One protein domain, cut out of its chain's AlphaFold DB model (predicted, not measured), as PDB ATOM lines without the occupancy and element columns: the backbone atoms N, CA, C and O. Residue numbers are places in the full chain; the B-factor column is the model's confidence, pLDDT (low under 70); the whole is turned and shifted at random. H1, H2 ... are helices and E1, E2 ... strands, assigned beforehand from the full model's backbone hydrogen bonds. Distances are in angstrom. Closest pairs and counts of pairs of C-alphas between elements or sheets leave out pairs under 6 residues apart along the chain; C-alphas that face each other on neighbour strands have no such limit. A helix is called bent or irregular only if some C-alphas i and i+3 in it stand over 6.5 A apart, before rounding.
ATOM      1  N   PHE A  62      60.730  89.853  74.808       93.69
ATOM      2  CA  PHE A  62      60.861  91.210  75.361       93.69
ATOM      3  C   PHE A  62      61.796  91.257  76.563       93.69
ATOM      4  O   PHE A  62      62.676  92.108  76.640       93.69
ATOM      5  N   LYS A  63      61.625  90.316  77.496       93.50
ATOM      6  CA  LYS A  63      62.432  90.262  78.715       93.50
ATOM      7  C   LYS A  63      63.913  90.033  78.397       93.50
ATOM      8  O   LYS A  63      64.755  90.695  78.991       93.50
ATOM      9  N   ASN A  64      64.208  89.163  77.432       95.25
ATOM     10  CA  ASN A  64      65.578  88.838  77.039       95.25
ATOM     11  C   ASN A  64      66.282  90.048  76.415       95.25
ATOM     12  O   ASN A  64      67.451  90.286  76.697       95.25
ATOM     13  N   GLU A  65      65.588  90.827  75.580       95.62
ATOM     14  CA  GLU A  65      66.150  92.061  75.018       95.62
ATOM     15  C   GLU A  65      66.235  93.181  76.068       95.62
ATOM     16  O   GLU A  65      67.218  93.921  76.099       95.62
ATOM     17  N   LEU A  66      65.250  93.288  76.970       95.62
ATOM     18  CA  LEU A  66      65.243  94.286  78.041       95.62
ATOM     19  C   LEU A  66      66.416  94.082  79.009       95.62
ATOM     20  O   LEU A  66      67.054  95.061  79.392       95.62
ATOM     21  N   GLU A  67      66.726  92.842  79.392       96.12
ATOM     22  CA  GLU A  67      67.832  92.520  80.308       96.12
ATOM     23  C   GLU A  67      69.190  93.043  79.815       96.12
ATOM     24  O   GLU A  67      70.035  93.409  80.629       96.12
ATOM     25  N   LYS A  68      69.380  93.174  78.497       96.25
ATOM     26  CA  LYS A  68      70.618  93.712  77.906       96.25
ATOM     27  C   LYS A  68      70.809  95.204  78.175       96.25
ATOM     28  O   LYS A  68      71.936  95.687  78.221       96.25
ATOM     29  N   ILE A  69      69.710  95.938  78.348       96.12
ATOM     30  CA  ILE A  69      69.715  97.404  78.453       96.12
ATOM     31  C   ILE A  69      69.213  97.926  79.793       96.12
ATOM     32  O   ILE A  69      69.397  99.108  80.069       96.12
ATOM     33  N   ILE A  70      68.599  97.089  80.632       96.31
ATOM     34  CA  ILE A  70      67.910  97.531  81.852       96.31
ATOM     35  C   ILE A  70      68.829  98.294  82.814       96.31
ATOM     36  O   ILE A  70      68.410  99.309  83.362       96.31
ATOM     37  N   GLU A  71      70.086  97.865  82.943       96.00
ATOM     38  CA  GLU A  71      71.107  98.517  83.777       96.00
ATOM     39  C   GLU A  71      71.664  99.806  83.147       96.00
ATOM     40  O   GLU A  71      72.258 100.635  83.828       96.00
ATOM     41  N   SER A  72      71.477  99.987  81.836       95.88
ATOM     42  CA  SER A  72      71.877 101.203  81.115       95.88
ATOM     43  C   SER A  72      70.764 102.249  81.038       95.88
ATOM     44  O   SER A  72      71.024 103.363  80.590       95.88
ATOM     45  N   LEU A  73      69.529 101.912  81.423       95.62
ATOM     46  CA  LEU A  73      68.401 102.839  81.372       95.62
ATOM     47  C   LEU A  73      68.357 103.718  82.639       95.62
ATOM     48  O   LEU A  73      68.463 103.193  83.748       95.62
ATOM     49  N   PRO A  74      68.125 105.039  82.510       96.88
ATOM     50  CA  PRO A  74      67.811 105.758  81.274       96.88
ATOM     51  C   PRO A  74      69.041 106.047  80.395       96.88
ATOM     52  O   PRO A  74      70.089 106.450  80.891       96.88
ATOM     53  N   ILE A  75      68.875 105.921  79.075       97.19
ATOM     54  CA  ILE A  75      69.896 106.296  78.082       97.19
ATOM     55  C   ILE A  75      69.594 107.715  77.602       97.19
ATOM     56  O   ILE A  75      68.458 108.013  77.236       97.19
ATOM     57  N   GLN A  76      70.599 108.587  77.580       97.44
ATOM     58  CA  GLN A  76      70.489 109.953  77.062       97.44
ATOM     59  C   GLN A  76      71.508 110.165  75.945       97.44
ATOM     60  O   GLN A  76      72.633 109.671  76.030       97.44
ATOM     61  N   GLY A  77      71.112 110.909  74.919       96.12
ATOM     62  CA  GLY A  77      71.993 111.344  73.844       96.12
ATOM     63  C   GLY A  77      71.518 112.662  73.250       96.12
ATOM     64  O   GLY A  77      70.573 113.281  73.748       96.12
ATOM     65  N   ASP A  78      72.170 113.098  72.179       96.75
ATOM     66  CA  ASP A  78      71.862 114.378  71.548       96.75
ATOM     67  C   ASP A  78      70.457 114.354  70.930       96.75
ATOM     68  O   ASP A  78      70.198 113.696  69.924       96.75
ATOM     69  N   GLY A  79      69.529 115.063  71.576       96.69
ATOM     70  CA  GLY A  79      68.137 115.168  71.139       96.69
ATOM     71  C   GLY A  79      67.243 113.985  71.522       96.69
ATOM     72  O   GLY A  79      66.089 113.964  71.097       96.69
ATOM     73  N   PHE A  80      67.702 113.018  72.328       98.19
ATOM     74  CA  PHE A  80      66.843 111.908  72.758       98.19
ATOM     75  C   PHE A  80      67.070 111.430  74.195       98.19
ATOM     76  O   PHE A  80      68.151 111.554  74.772       98.19
ATOM     77  N   SER A  81      66.036 110.805  74.757       98.00
ATOM     78  CA  SER A  81      66.121 110.056  76.013       98.00
ATOM     79  C   SER A  81      65.281 108.786  75.945       98.00
ATOM     80  O   SER A  81      64.136 108.845  75.495       98.00
ATOM     81  N   ILE A  82      65.805 107.671  76.446       98.00
ATOM     82  CA  ILE A  82      65.118 106.381  76.502       98.00
ATOM     83  C   ILE A  82      64.977 105.958  77.963       98.00
ATOM     84  O   ILE A  82      65.965 105.904  78.692       98.00
ATOM     85  N   GLU A  83      63.757 105.652  78.396       97.12
ATOM     86  CA  GLU A  83      63.434 105.290  79.781       97.12
ATOM     87  C   GLU A  83      62.582 104.019  79.847       97.12
ATOM     88  O   GLU A  83      61.773 103.752  78.956       97.12
ATOM     89  N   TYR A  84      62.727 103.254  80.933       96.12
ATOM     90  CA  TYR A  84      61.880 102.098  81.220       96.12
ATOM     91  C   TYR A  84      60.858 102.410  82.314       96.12
ATOM     92  O   TYR A  84      61.201 102.622  83.480       96.12
ATOM     93  N   VAL A  85      59.580 102.382  81.951       93.19
ATOM     94  CA  VAL A  85      58.450 102.566  82.859       93.19
ATOM     95  C   VAL A  85      58.021 101.200  83.403       93.19
ATOM     96  O   VAL A  85      57.078 100.570  82.916       93.19
ATOM     97  N   LYS A  86      58.735 100.751  84.445       91.25
ATOM     98  CA  LYS A  86      58.544  99.451  85.122       91.25
ATOM     99  C   LYS A  86      57.079  99.098  85.441       91.25
ATOM    100  O   LYS A  86      56.694  97.973  85.148       91.25
ATOM    101  N   PRO A  87      56.231  99.998  85.987       89.44
ATOM    102  CA  PRO A  87      54.862  99.632  86.377       89.44
ATOM    103  C   PRO A  87      53.971  99.116  85.239       89.44
ATOM    104  O   PRO A  87      53.017  98.391  85.499       89.44
ATOM    105  N   ILE A  88      54.268  99.492  83.992       88.44
ATOM    106  CA  ILE A  88      53.484  99.116  82.806       88.44
ATOM    107  C   ILE A  88      54.303  98.322  81.777       88.44
ATOM    108  O   ILE A  88      53.791  98.040  80.696       88.44
ATOM    109  N   ASN A  89      55.543  97.940  82.117       89.31
ATOM    110  CA  ASN A  89      56.525  97.300  81.234       89.31
ATOM    111  C   ASN A  89      56.672  98.012  79.877       89.31
ATOM    112  O   ASN A  89      56.539  97.397  78.826       89.31
ATOM    113  N   LEU A  90      56.936  99.320  79.899       91.06
ATOM    114  CA  LEU A  90      57.002 100.147  78.693       91.06
ATOM    115  C   LEU A  90      58.377 100.784  78.522       91.06
ATOM    116  O   LEU A  90      58.889 101.374  79.471       91.06
ATOM    117  N   ILE A  91      58.941 100.740  77.316       94.75
ATOM    118  CA  ILE A  91      60.123 101.535  76.967       94.75
ATOM    119  C   ILE A  91      59.664 102.763  76.186       94.75
ATOM    120  O   ILE A  91      59.062 102.639  75.121       94.75
ATOM    121  N   ASN A  92      59.963 103.948  76.710       94.75
ATOM    122  CA  ASN A  92      59.643 105.221  76.073       94.75
ATOM    123  C   ASN A  92      60.907 105.845  75.492       94.75
ATOM    124  O   ASN A  92      61.871 106.059  76.222       94.75
ATOM    125  N   GLY A  93      60.871 106.201  74.211       96.94
ATOM    126  CA  GLY A  93      61.881 107.029  73.558       96.94
ATOM    127  C   GLY A  93      61.328 108.428  73.307       96.94
ATOM    128  O   GLY A  93      60.420 108.603  72.501       96.94
ATOM    129  N   LYS A  94      61.853 109.444  73.986       97.44
ATOM    130  CA  LYS A  94      61.508 110.852  73.738       97.44
ATOM    131  C   LYS A  94      62.524 111.443  72.774       97.44
ATOM    132  O   LYS A  94      63.719 111.246  72.971       97.44
ATOM    133  N   ILE A  95      62.044 112.161  71.763       97.88
ATOM    134  CA  ILE A  95      62.873 112.791  70.730       97.88
ATOM    135  C   ILE A  95      62.540 114.274  70.651       97.88
ATOM    136  O   ILE A  95      61.390 114.646  70.400       97.88
ATOM    137  N   THR A  96      63.548 115.114  70.825       96.88
ATOM    138  CA  THR A  96      63.493 116.553  70.586       96.88
ATOM    139  C   THR A  96      64.053 116.834  69.198       96.88
ATOM    140  O   THR A  96      65.163 116.424  68.881       96.88
ATOM    141  N   ALA A  97      63.269 117.515  68.365       95.25
ATOM    142  CA  ALA A  97      63.650 117.857  66.999       95.25
ATOM    143  C   ALA A  97      62.922 119.124  66.532       95.25
ATOM    144  O   ALA A  97      61.781 119.376  66.939       95.25
ATOM    145  N   ASN A  98      63.554 119.889  65.644       94.94
ATOM    146  CA  ASN A  98      63.037 121.126  65.055       94.94
ATOM    147  C   ASN A  98      62.465 120.926  63.638       94.94
ATOM    148  O   ASN A  98      61.907 121.855  63.059       94.94
ATOM    149  N   SER A  99      62.573 119.718  63.080       95.94
ATOM    150  CA  SER A  99      62.016 119.338  61.775       95.94
ATOM    151  C   SER A  99      61.641 117.852  61.738       95.94
ATOM    152  O   SER A  99      61.985 117.088  62.646       95.94
ATOM    153  N   ALA A 100      60.924 117.431  60.691       94.75
ATOM    154  CA  ALA A 100      60.591 116.022  60.491       94.75
ATOM    155  C   ALA A 100      61.843 115.192  60.154       94.75
ATOM    156  O   ALA A 100      61.998 114.075  60.646       94.75
ATOM    157  N   GLU A 101      62.760 115.751  59.368       96.25
ATOM    158  CA  GLU A 101      64.027 115.127  58.980       96.25
ATOM    159  C   GLU A 101      64.954 114.938  60.186       96.25
ATOM    160  O   GLU A 101      65.551 113.872  60.369       96.25
ATOM    161  N   GLU A 102      65.033 115.949  61.056       97.19
ATOM    162  CA  GLU A 102      65.788 115.862  62.306       97.19
ATOM    163  C   GLU A 102      65.187 114.806  63.235       97.19
ATOM    164  O   GLU A 102      65.928 113.999  63.789       97.19
ATOM    165  N   PHE A 103      63.855 114.724  63.338       96.62
ATOM    166  CA  PHE A 103      63.199 113.683  64.132       96.62
ATOM    167  C   PHE A 103      63.607 112.277  63.674       96.62
ATOM    168  O   PHE A 103      63.955 111.439  64.504       96.62
ATOM    169  N   ILE A 104      63.601 112.018  62.361       95.31
ATOM    170  CA  ILE A 104      64.002 110.716  61.801       95.31
ATOM    171  C   ILE A 104      65.470 110.425  62.127       95.31
ATOM    172  O   ILE A 104      65.796 109.324  62.569       95.31
ATOM    173  N   THR A 105      66.341 111.418  61.949       97.19
ATOM    174  CA  THR A 105      67.783 111.286  62.202       97.19
ATOM    175  C   THR A 105      68.065 110.962  63.669       97.19
ATOM    176  O   THR A 105      68.775 110.002  63.971       97.19
ATOM    177  N   VAL A 106      67.453 111.711  64.587       97.88
ATOM    178  CA  VAL A 106      67.605 111.505  66.032       97.88
ATOM    179  C   VAL A 106      66.989 110.174  66.467       97.88
ATOM    180  O   VAL A 106      67.569 109.477  67.298       97.88
ATOM    181  N   LYS A 107      65.866 109.753  65.868       96.62
ATOM    182  CA  LYS A 107      65.293 108.422  66.127       96.62
ATOM    183  C   LYS A 107      66.263 107.308  65.748       96.62
ATOM    184  O   LYS A 107      66.471 106.397  66.539       96.62
ATOM    185  N   ILE A 108      66.874 107.384  64.564       96.06
ATOM    186  CA  ILE A 108      67.855 106.386  64.113       96.06
ATOM    187  C   ILE A 108      69.057 106.352  65.067       96.06
ATOM    188  O   ILE A 108      69.533 105.273  65.416       96.06
ATOM    189  N   ALA A 109      69.522 107.512  65.544       97.56
ATOM    190  CA  ALA A 109      70.581 107.573  66.550       97.56
ATOM    191  C   ALA A 109      70.166 106.900  67.874       97.56
ATOM    192  O   ALA A 109      70.940 106.123  68.434       97.56
ATOM    193  N   ALA A 110      68.935 107.125  68.339       97.69
ATOM    194  CA  ALA A 110      68.394 106.482  69.537       97.69
ATOM    195  C   ALA A 110      68.249 104.954  69.376       97.69
ATOM    196  O   ALA A 110      68.584 104.192  70.282       97.69
ATOM    197  N   GLU A 111      67.789 104.490  68.211       97.06
ATOM    198  CA  GLU A 111      67.715 103.066  67.861       97.06
ATOM    199  C   GLU A 111      69.104 102.412  67.843       97.06
ATOM    200  O   GLU A 111      69.278 101.303  68.353       97.06
ATOM    201  N   ASN A 112      70.109 103.103  67.301       96.88
ATOM    202  CA  ASN A 112      71.489 102.624  67.310       96.88
ATOM    203  C   ASN A 112      72.065 102.579  68.729       96.88
ATOM    204  O   ASN A 112      72.695 101.589  69.080       96.88
ATOM    205  N   ALA A 113      71.755 103.558  69.584       97.00
ATOM    206  CA  ALA A 113      72.181 103.535  70.983       97.00
ATOM    207  C   ALA A 113      71.659 102.301  71.745       97.00
ATOM    208  O   ALA A 113      72.345 101.790  72.627       97.00
ATOM    209  N   LEU A 114      70.471 101.788  71.401       96.69
ATOM    210  CA  LEU A 114      69.961 100.521  71.943       96.69
ATOM    211  C   LEU A 114      70.722  99.310  71.384       96.69
ATOM    212  O   LEU A 114      71.084  98.405  72.138       96.69
ATOM    213  N   LYS A 115      71.002  99.298  70.076       96.12
ATOM    214  CA  LYS A 115      71.774  98.225  69.428       96.12
ATOM    215  C   LYS A 115      73.204  98.130  69.954       96.12
ATOM    216  O   LYS A 115      73.680  97.026  70.206       96.12
ATOM    217  N   ASP A 116      73.849  99.263  70.208       96.56
ATOM    218  CA  ASP A 116      75.205  99.336  70.767       96.56
ATOM    219  C   ASP A 116      75.286  98.743  72.185       96.56
ATOM    220  O   ASP A 116      76.354  98.333  72.641       96.56
ATOM    221  N   LYS A 117      74.148  98.646  72.885       94.94
ATOM    222  CA  LYS A 117      74.012  97.957  74.178       94.94
ATOM    223  C   LYS A 117      73.675  96.466  74.045       94.94
ATOM    224  O   LYS A 117      73.456  95.795  75.049       94.94
ATOM    225  N   GLY A 118      73.654  95.933  72.825       93.69
ATOM    226  CA  GLY A 118      73.464  94.512  72.537       93.69
ATOM    227  C   GLY A 118      72.042  94.115  72.139       93.69
ATOM    228  O   GLY A 118      71.789  92.921  71.945       93.69
ATOM    229  N   VAL A 119      71.115  95.071  71.997       94.75
ATOM    230  CA  VAL A 119      69.761  94.771  71.507       94.75
ATOM    231  C   VAL A 119      69.828  94.331  70.051       94.75
ATOM    232  O   VAL A 119      70.315  95.069  69.196       94.75
ATOM    233  N   GLN A 120      69.329  93.133  69.762       89.31
ATOM    234  CA  GLN A 120      69.368  92.571  68.406       89.31
ATOM    235  C   GLN A 120      68.060  92.829  67.661       89.31
ATOM    236  O   GLN A 120      68.084  93.228  66.497       89.31
ATOM    237  N   ASP A 121      66.931  92.668  68.351       90.38
ATOM    238  CA  ASP A 121      65.600  92.923  67.808       90.38
ATOM    239  C   ASP A 121      64.919  94.080  68.560       90.38
ATOM    240  O   ASP A 121      64.343  93.921  69.638       90.38
ATOM    241  N   LEU A 122      64.958  95.276  67.966       91.94
ATOM    242  CA  LEU A 122      64.278  96.456  68.515       91.94
ATOM    243  C   LEU A 122      62.745  96.336  68.446       91.94
ATOM    244  O   LEU A 122      62.040  96.990  69.219       91.94
ATOM    245  N   CYS A 123      62.211  95.514  67.540       91.12
ATOM    246  CA  CYS A 123      60.772  95.304  67.381       91.12
ATOM    247  C   CYS A 123      60.189  94.469  68.518       91.12
ATOM    248  O   CYS A 123      58.981  94.529  68.774       91.12
ATOM    249  N   VAL A 124      61.026  93.673  69.182       92.19
ATOM    250  CA  VAL A 124      60.678  92.931  70.393       92.19
ATOM    251  C   VAL A 124      60.524  93.853  71.597       92.19
ATOM    252  O   VAL A 124      59.620  93.640  72.401       92.19
ATOM    253  N   LEU A 125      61.331  94.913  71.675       91.00
ATOM    254  CA  LEU A 125      61.282  95.901  72.755       91.00
ATOM    255  C   LEU A 125      60.065  96.833  72.717       91.00
ATOM    256  O   LEU A 125      59.810  97.512  73.708       91.00
ATOM    257  N   ASN A 126      59.338  96.879  71.595       84.50
ATOM    258  CA  ASN A 126      58.135  97.694  71.410       84.50
ATOM    259  C   ASN A 126      58.299  99.127  71.961       84.50
ATOM    260  O   ASN A 126      57.543  99.567  72.824       84.50
ATOM    261  N   VAL A 127      59.354  99.824  71.523       91.38
ATOM    262  CA  VAL A 127      59.689 101.172  72.006       91.38
ATOM    263  C   VAL A 127      58.660 102.187  71.511       91.38
ATOM    264  O   VAL A 127      58.392 102.277  70.313       91.38
ATOM    265  N   PHE A 128      58.120 102.993  72.424       91.25
ATOM    266  CA  PHE A 128      57.150 104.037  72.102       91.25
ATOM    267  C   PHE A 128      57.863 105.365  71.885       91.25
ATOM    268  O   PHE A 128      58.372 105.978  72.828       91.25
ATOM    269  N   TRP A 129      57.881 105.819  70.634       93.81
ATOM    270  CA  TRP A 129      58.534 107.060  70.237       93.81
ATOM    271  C   TRP A 129      57.605 108.264  70.412       93.81
ATOM    272  O   TRP A 129      56.518 108.336  69.839       93.81
ATOM    273  N   ILE A 130      58.048 109.242  71.197       93.94
ATOM    274  CA  ILE A 130      57.297 110.448  71.538       93.94
ATOM    275  C   ILE A 130      58.066 111.660  71.014       93.94
ATOM    276  O   ILE A 130      59.154 111.975  71.493       93.94
ATOM    277  N   ALA A 131      57.474 112.385  70.065       94.56
ATOM    278  CA  ALA A 131      58.022 113.656  69.603       94.56
ATOM    279  C   ALA A 131      57.761 114.769  70.633       94.56
ATOM    280  O   ALA A 131      56.616 115.172  70.853       94.56
ATOM    281  N   GLN A 132      58.828 115.292  71.232       94.75
ATOM    282  CA  GLN A 132      58.836 116.488  72.074       94.75
ATOM    283  C   GLN A 132      59.167 117.715  71.220       94.75
ATOM    284  O   GLN A 132      60.254 118.283  71.289       94.75
ATOM    285  N   THR A 133      58.218 118.090  70.369       92.75
ATOM    286  CA  THR A 133      58.354 119.181  69.400       92.75
ATOM    287  C   THR A 133      57.066 120.003  69.317       92.75
ATOM    288  O   THR A 133      56.057 119.671  69.950       92.75
ATOM    289  N   THR A 134      57.077 121.093  68.550       93.50
ATOM    290  CA  THR A 134      55.882 121.918  68.330       93.50
ATOM    291  C   THR A 134      54.795 121.123  67.599       93.50
ATOM    292  O   THR A 134      55.069 120.164  66.876       93.50
ATOM    293  N   GLN A 135      53.526 121.528  67.730       92.88
ATOM    294  CA  GLN A 135      52.439 120.849  67.009       92.88
ATOM    295  C   GLN A 135      52.608 120.881  65.485       92.88
ATOM    296  O   GLN A 135      52.182 119.944  64.816       92.88
ATOM    297  N   GLN A 136      53.198 121.947  64.942       93.25
ATOM    298  CA  GLN A 136      53.428 122.090  63.503       93.25
ATOM    299  C   GLN A 136      54.387 121.004  63.008       93.25
ATOM    300  O   GLN A 136      54.041 120.262  62.093       93.25
ATOM    301  N   ILE A 137      55.523 120.840  63.690       91.94
ATOM    302  CA  ILE A 137      56.516 119.809  63.368       91.94
ATOM    303  C   ILE A 137      55.936 118.412  63.610       91.94
ATOM    304  O   ILE A 137      56.097 117.512  62.792       91.94
ATOM    305  N   ARG A 138      55.181 118.215  64.697       92.31
ATOM    306  CA  ARG A 138      54.561 116.914  64.988       92.31
ATOM    307  C   ARG A 138      53.604 116.462  63.882       92.31
ATOM    308  O   ARG A 138      53.564 115.275  63.579       92.31
ATOM    309  N   LYS A 139      52.849 117.390  63.284       93.31
ATOM    310  CA  LYS A 139      51.927 117.103  62.170       93.31
ATOM    311  C   LYS A 139      52.646 116.797  60.854       93.31
ATOM    312  O   LYS A 139      52.057 116.127  60.015       93.31
ATOM    313  N   SER A 140      53.880 117.271  60.670       93.62
ATOM    314  CA  SER A 140      54.681 116.958  59.481       93.62
ATOM    315  C   SER A 140      55.419 115.618  59.568       93.62
ATOM    316  O   SER A 140      55.972 115.173  58.570       93.62
ATOM    317  N   ILE A 141      55.442 114.956  60.731       93.44
ATOM    318  CA  ILE A 141      56.053 113.630  60.874       93.44
ATOM    319  C   ILE A 141      55.049 112.565  60.422       93.44
ATOM    320  O   ILE A 141      53.968 112.428  60.996       93.44
ATOM    321  N   GLU A 142      55.420 111.771  59.418       91.50
ATOM    322  CA  GLU A 142      54.602 110.638  58.979       91.50
ATOM    323  C   GLU A 142      54.436 109.591  60.092       91.50
ATOM    324  O   GLU A 142      55.393 109.255  60.789       91.50
ATOM    325  N   GLY A 143      53.239 109.004  60.214       88.50
ATOM    326  CA  GLY A 143      52.917 108.009  61.248       88.50
ATOM    327  C   GLY A 143      53.916 106.848  61.327       88.50
ATOM    328  O   GLY A 143      54.333 106.466  62.417       88.50
ATOM    329  N   LYS A 144      54.383 106.355  60.172       88.81
ATOM    330  CA  LYS A 144      55.384 105.276  60.083       88.81
ATOM    331  C   LYS A 144      56.710 105.622  60.771       88.81
ATOM    332  O   LYS A 144      57.406 104.731  61.241       88.81
ATOM    333  N   ASN A 145      57.054 106.907  60.864       89.75
ATOM    334  CA  ASN A 145      58.300 107.345  61.485       89.75
ATOM    335  C   ASN A 145      58.245 107.245  63.012       89.75
ATOM    336  O   ASN A 145      59.302 107.149  63.627       89.75
ATOM    337  N   PHE A 146      57.051 107.198  63.616       88.56
ATOM    338  CA  PHE A 146      56.869 106.913  65.044       88.56
ATOM    339  C   PHE A 146      56.998 105.424  65.387       88.56
ATOM    340  O   PHE A 146      56.991 105.077  66.563       88.56
ATOM    341  N   ILE A 147      57.100 104.549  64.386       87.19
ATOM    342  CA  ILE A 147      57.316 103.114  64.572       87.19
ATOM    343  C   ILE A 147      58.819 102.852  64.517       87.19
ATOM    344  O   ILE A 147      59.536 103.484  63.740       87.19
TER     345      ILE A 147
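AT A GLANCE: This is residues 62 to 147 of the 153 residues of an uncharacterized protein of Patescibacteria group bacterium (UniProt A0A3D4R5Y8). Look first for a small sheet of four strands with one long helix, H2, packed slantwise over one of its faces. The short helix H3 sits at one end of the long axis and the irregular helix H1 at the other, while the four residues of H4 only graze the sheet near its edge strand E4. You have 86 residues printed, with four named helices and four named strands in the order H1, E1, E2, E3, H2, E4, H3, H4; the sheet runs E1, E2, E3, E4 and is mixed, with only E3 and E4 parallel. The class is mixed, helices and strands, and the whole is compact, with a radius of gyration of the C-alphas of 12.6 A and spans of 37 by 25 by 20 A.

HOW THE PARTS SIT: Start in the sheet with E2, residues 80 to 85, and E3, residues 90 to 95, an antiparallel hairpin at 163 degrees, where N 83 and O 92 are 2.9 A apart, within hydrogen-bond range. On the other side of E2 from E3, E1, residues 75 to 77, forms a second antiparallel hairpin with E2, at 168 degrees, with N 75 and O 82 at 2.9 A. E1, E2 and E3 are a meander, each strand the antiparallel neighbour of the one before. Beside E3, find E4, residues 128 to 131, parallel to it at 24 degrees, with N 130 and O 93 at 2.8 A; E1 and E4 are the edge strands. Now look at H2, residues 100 to 115, which is on the sheet at a height of 8.3 A. It lies over E2, and only just over E1 and E3, with 3 of its C-alphas on each; on the local plane it runs slantwise to the strands, at 49 degrees to E2. Its closest C-alphas to E2 are those of Ala 110 and Phe 80, 6.5 A. E3, H2 and E4 make a strand-helix-strand unit, two parallel neighbour strands with a helix between, and its crossover is right-handed. H1, residues 62 to 72, is on the sheet too, its closest C-alphas to E2 being those of Ile 70 and Tyr 84, 7.6 A; H1 and H2 with the sheet make two layers, helices on one face of a sheet. H1 is close to H2 but not clearly touching, with the C-alphas of Ile 69 and Leu 114 at 7.2 A. H3, residues 135 to 140, is not on the sheet; it only just touches H2, with 3 pairs of C-alphas within 8 A, through residue 100 of H2 alone, about perpendicular at 82 degrees; the closest C-alphas are those of Ala 100 and Ser 140, 6.1 A. H4, residues 143 to 146, only grazes the sheet with residues 145 to 146, the closest C-alphas to E4 being those of Phe 146 and Trp 129, 5.5 A. Every O i to N i+4 pair is within hydrogen-bond range in H2 and H3; in H1 3 of 7 are, beside 5 of 8 O i to N i+3 pairs, and H4 is too short for an O i to N i+4 pair.

IN THESE COORDINATES: Find C-alpha 62 at (60.861, 91.210, 75.361), where H1 begins; it is 15.9 A long and irregular, with C-alphas 68 and 71 at 7.6 A. E1 is 6.9 A long, and E2 and E3 are 16.1 A each. From C-alpha 100 at (60.591, 116.022, 60.491), H2 runs 22.8 A. E4 is 10.0 A, H3 8.8 A and H4 5.6 A long, H4 ending at C-alpha 146, (56.869, 106.913, 65.044).

THE WHOLE: The two C-alphas farthest apart are those of Asn 64 and Gln 136, 37.9 A. The printed part has no cut. One link is long, from H2 to E4, residues 116 to 127; the others are tight. The mean pLDDT of the printed part is 94.3, and no printed residue is under 70.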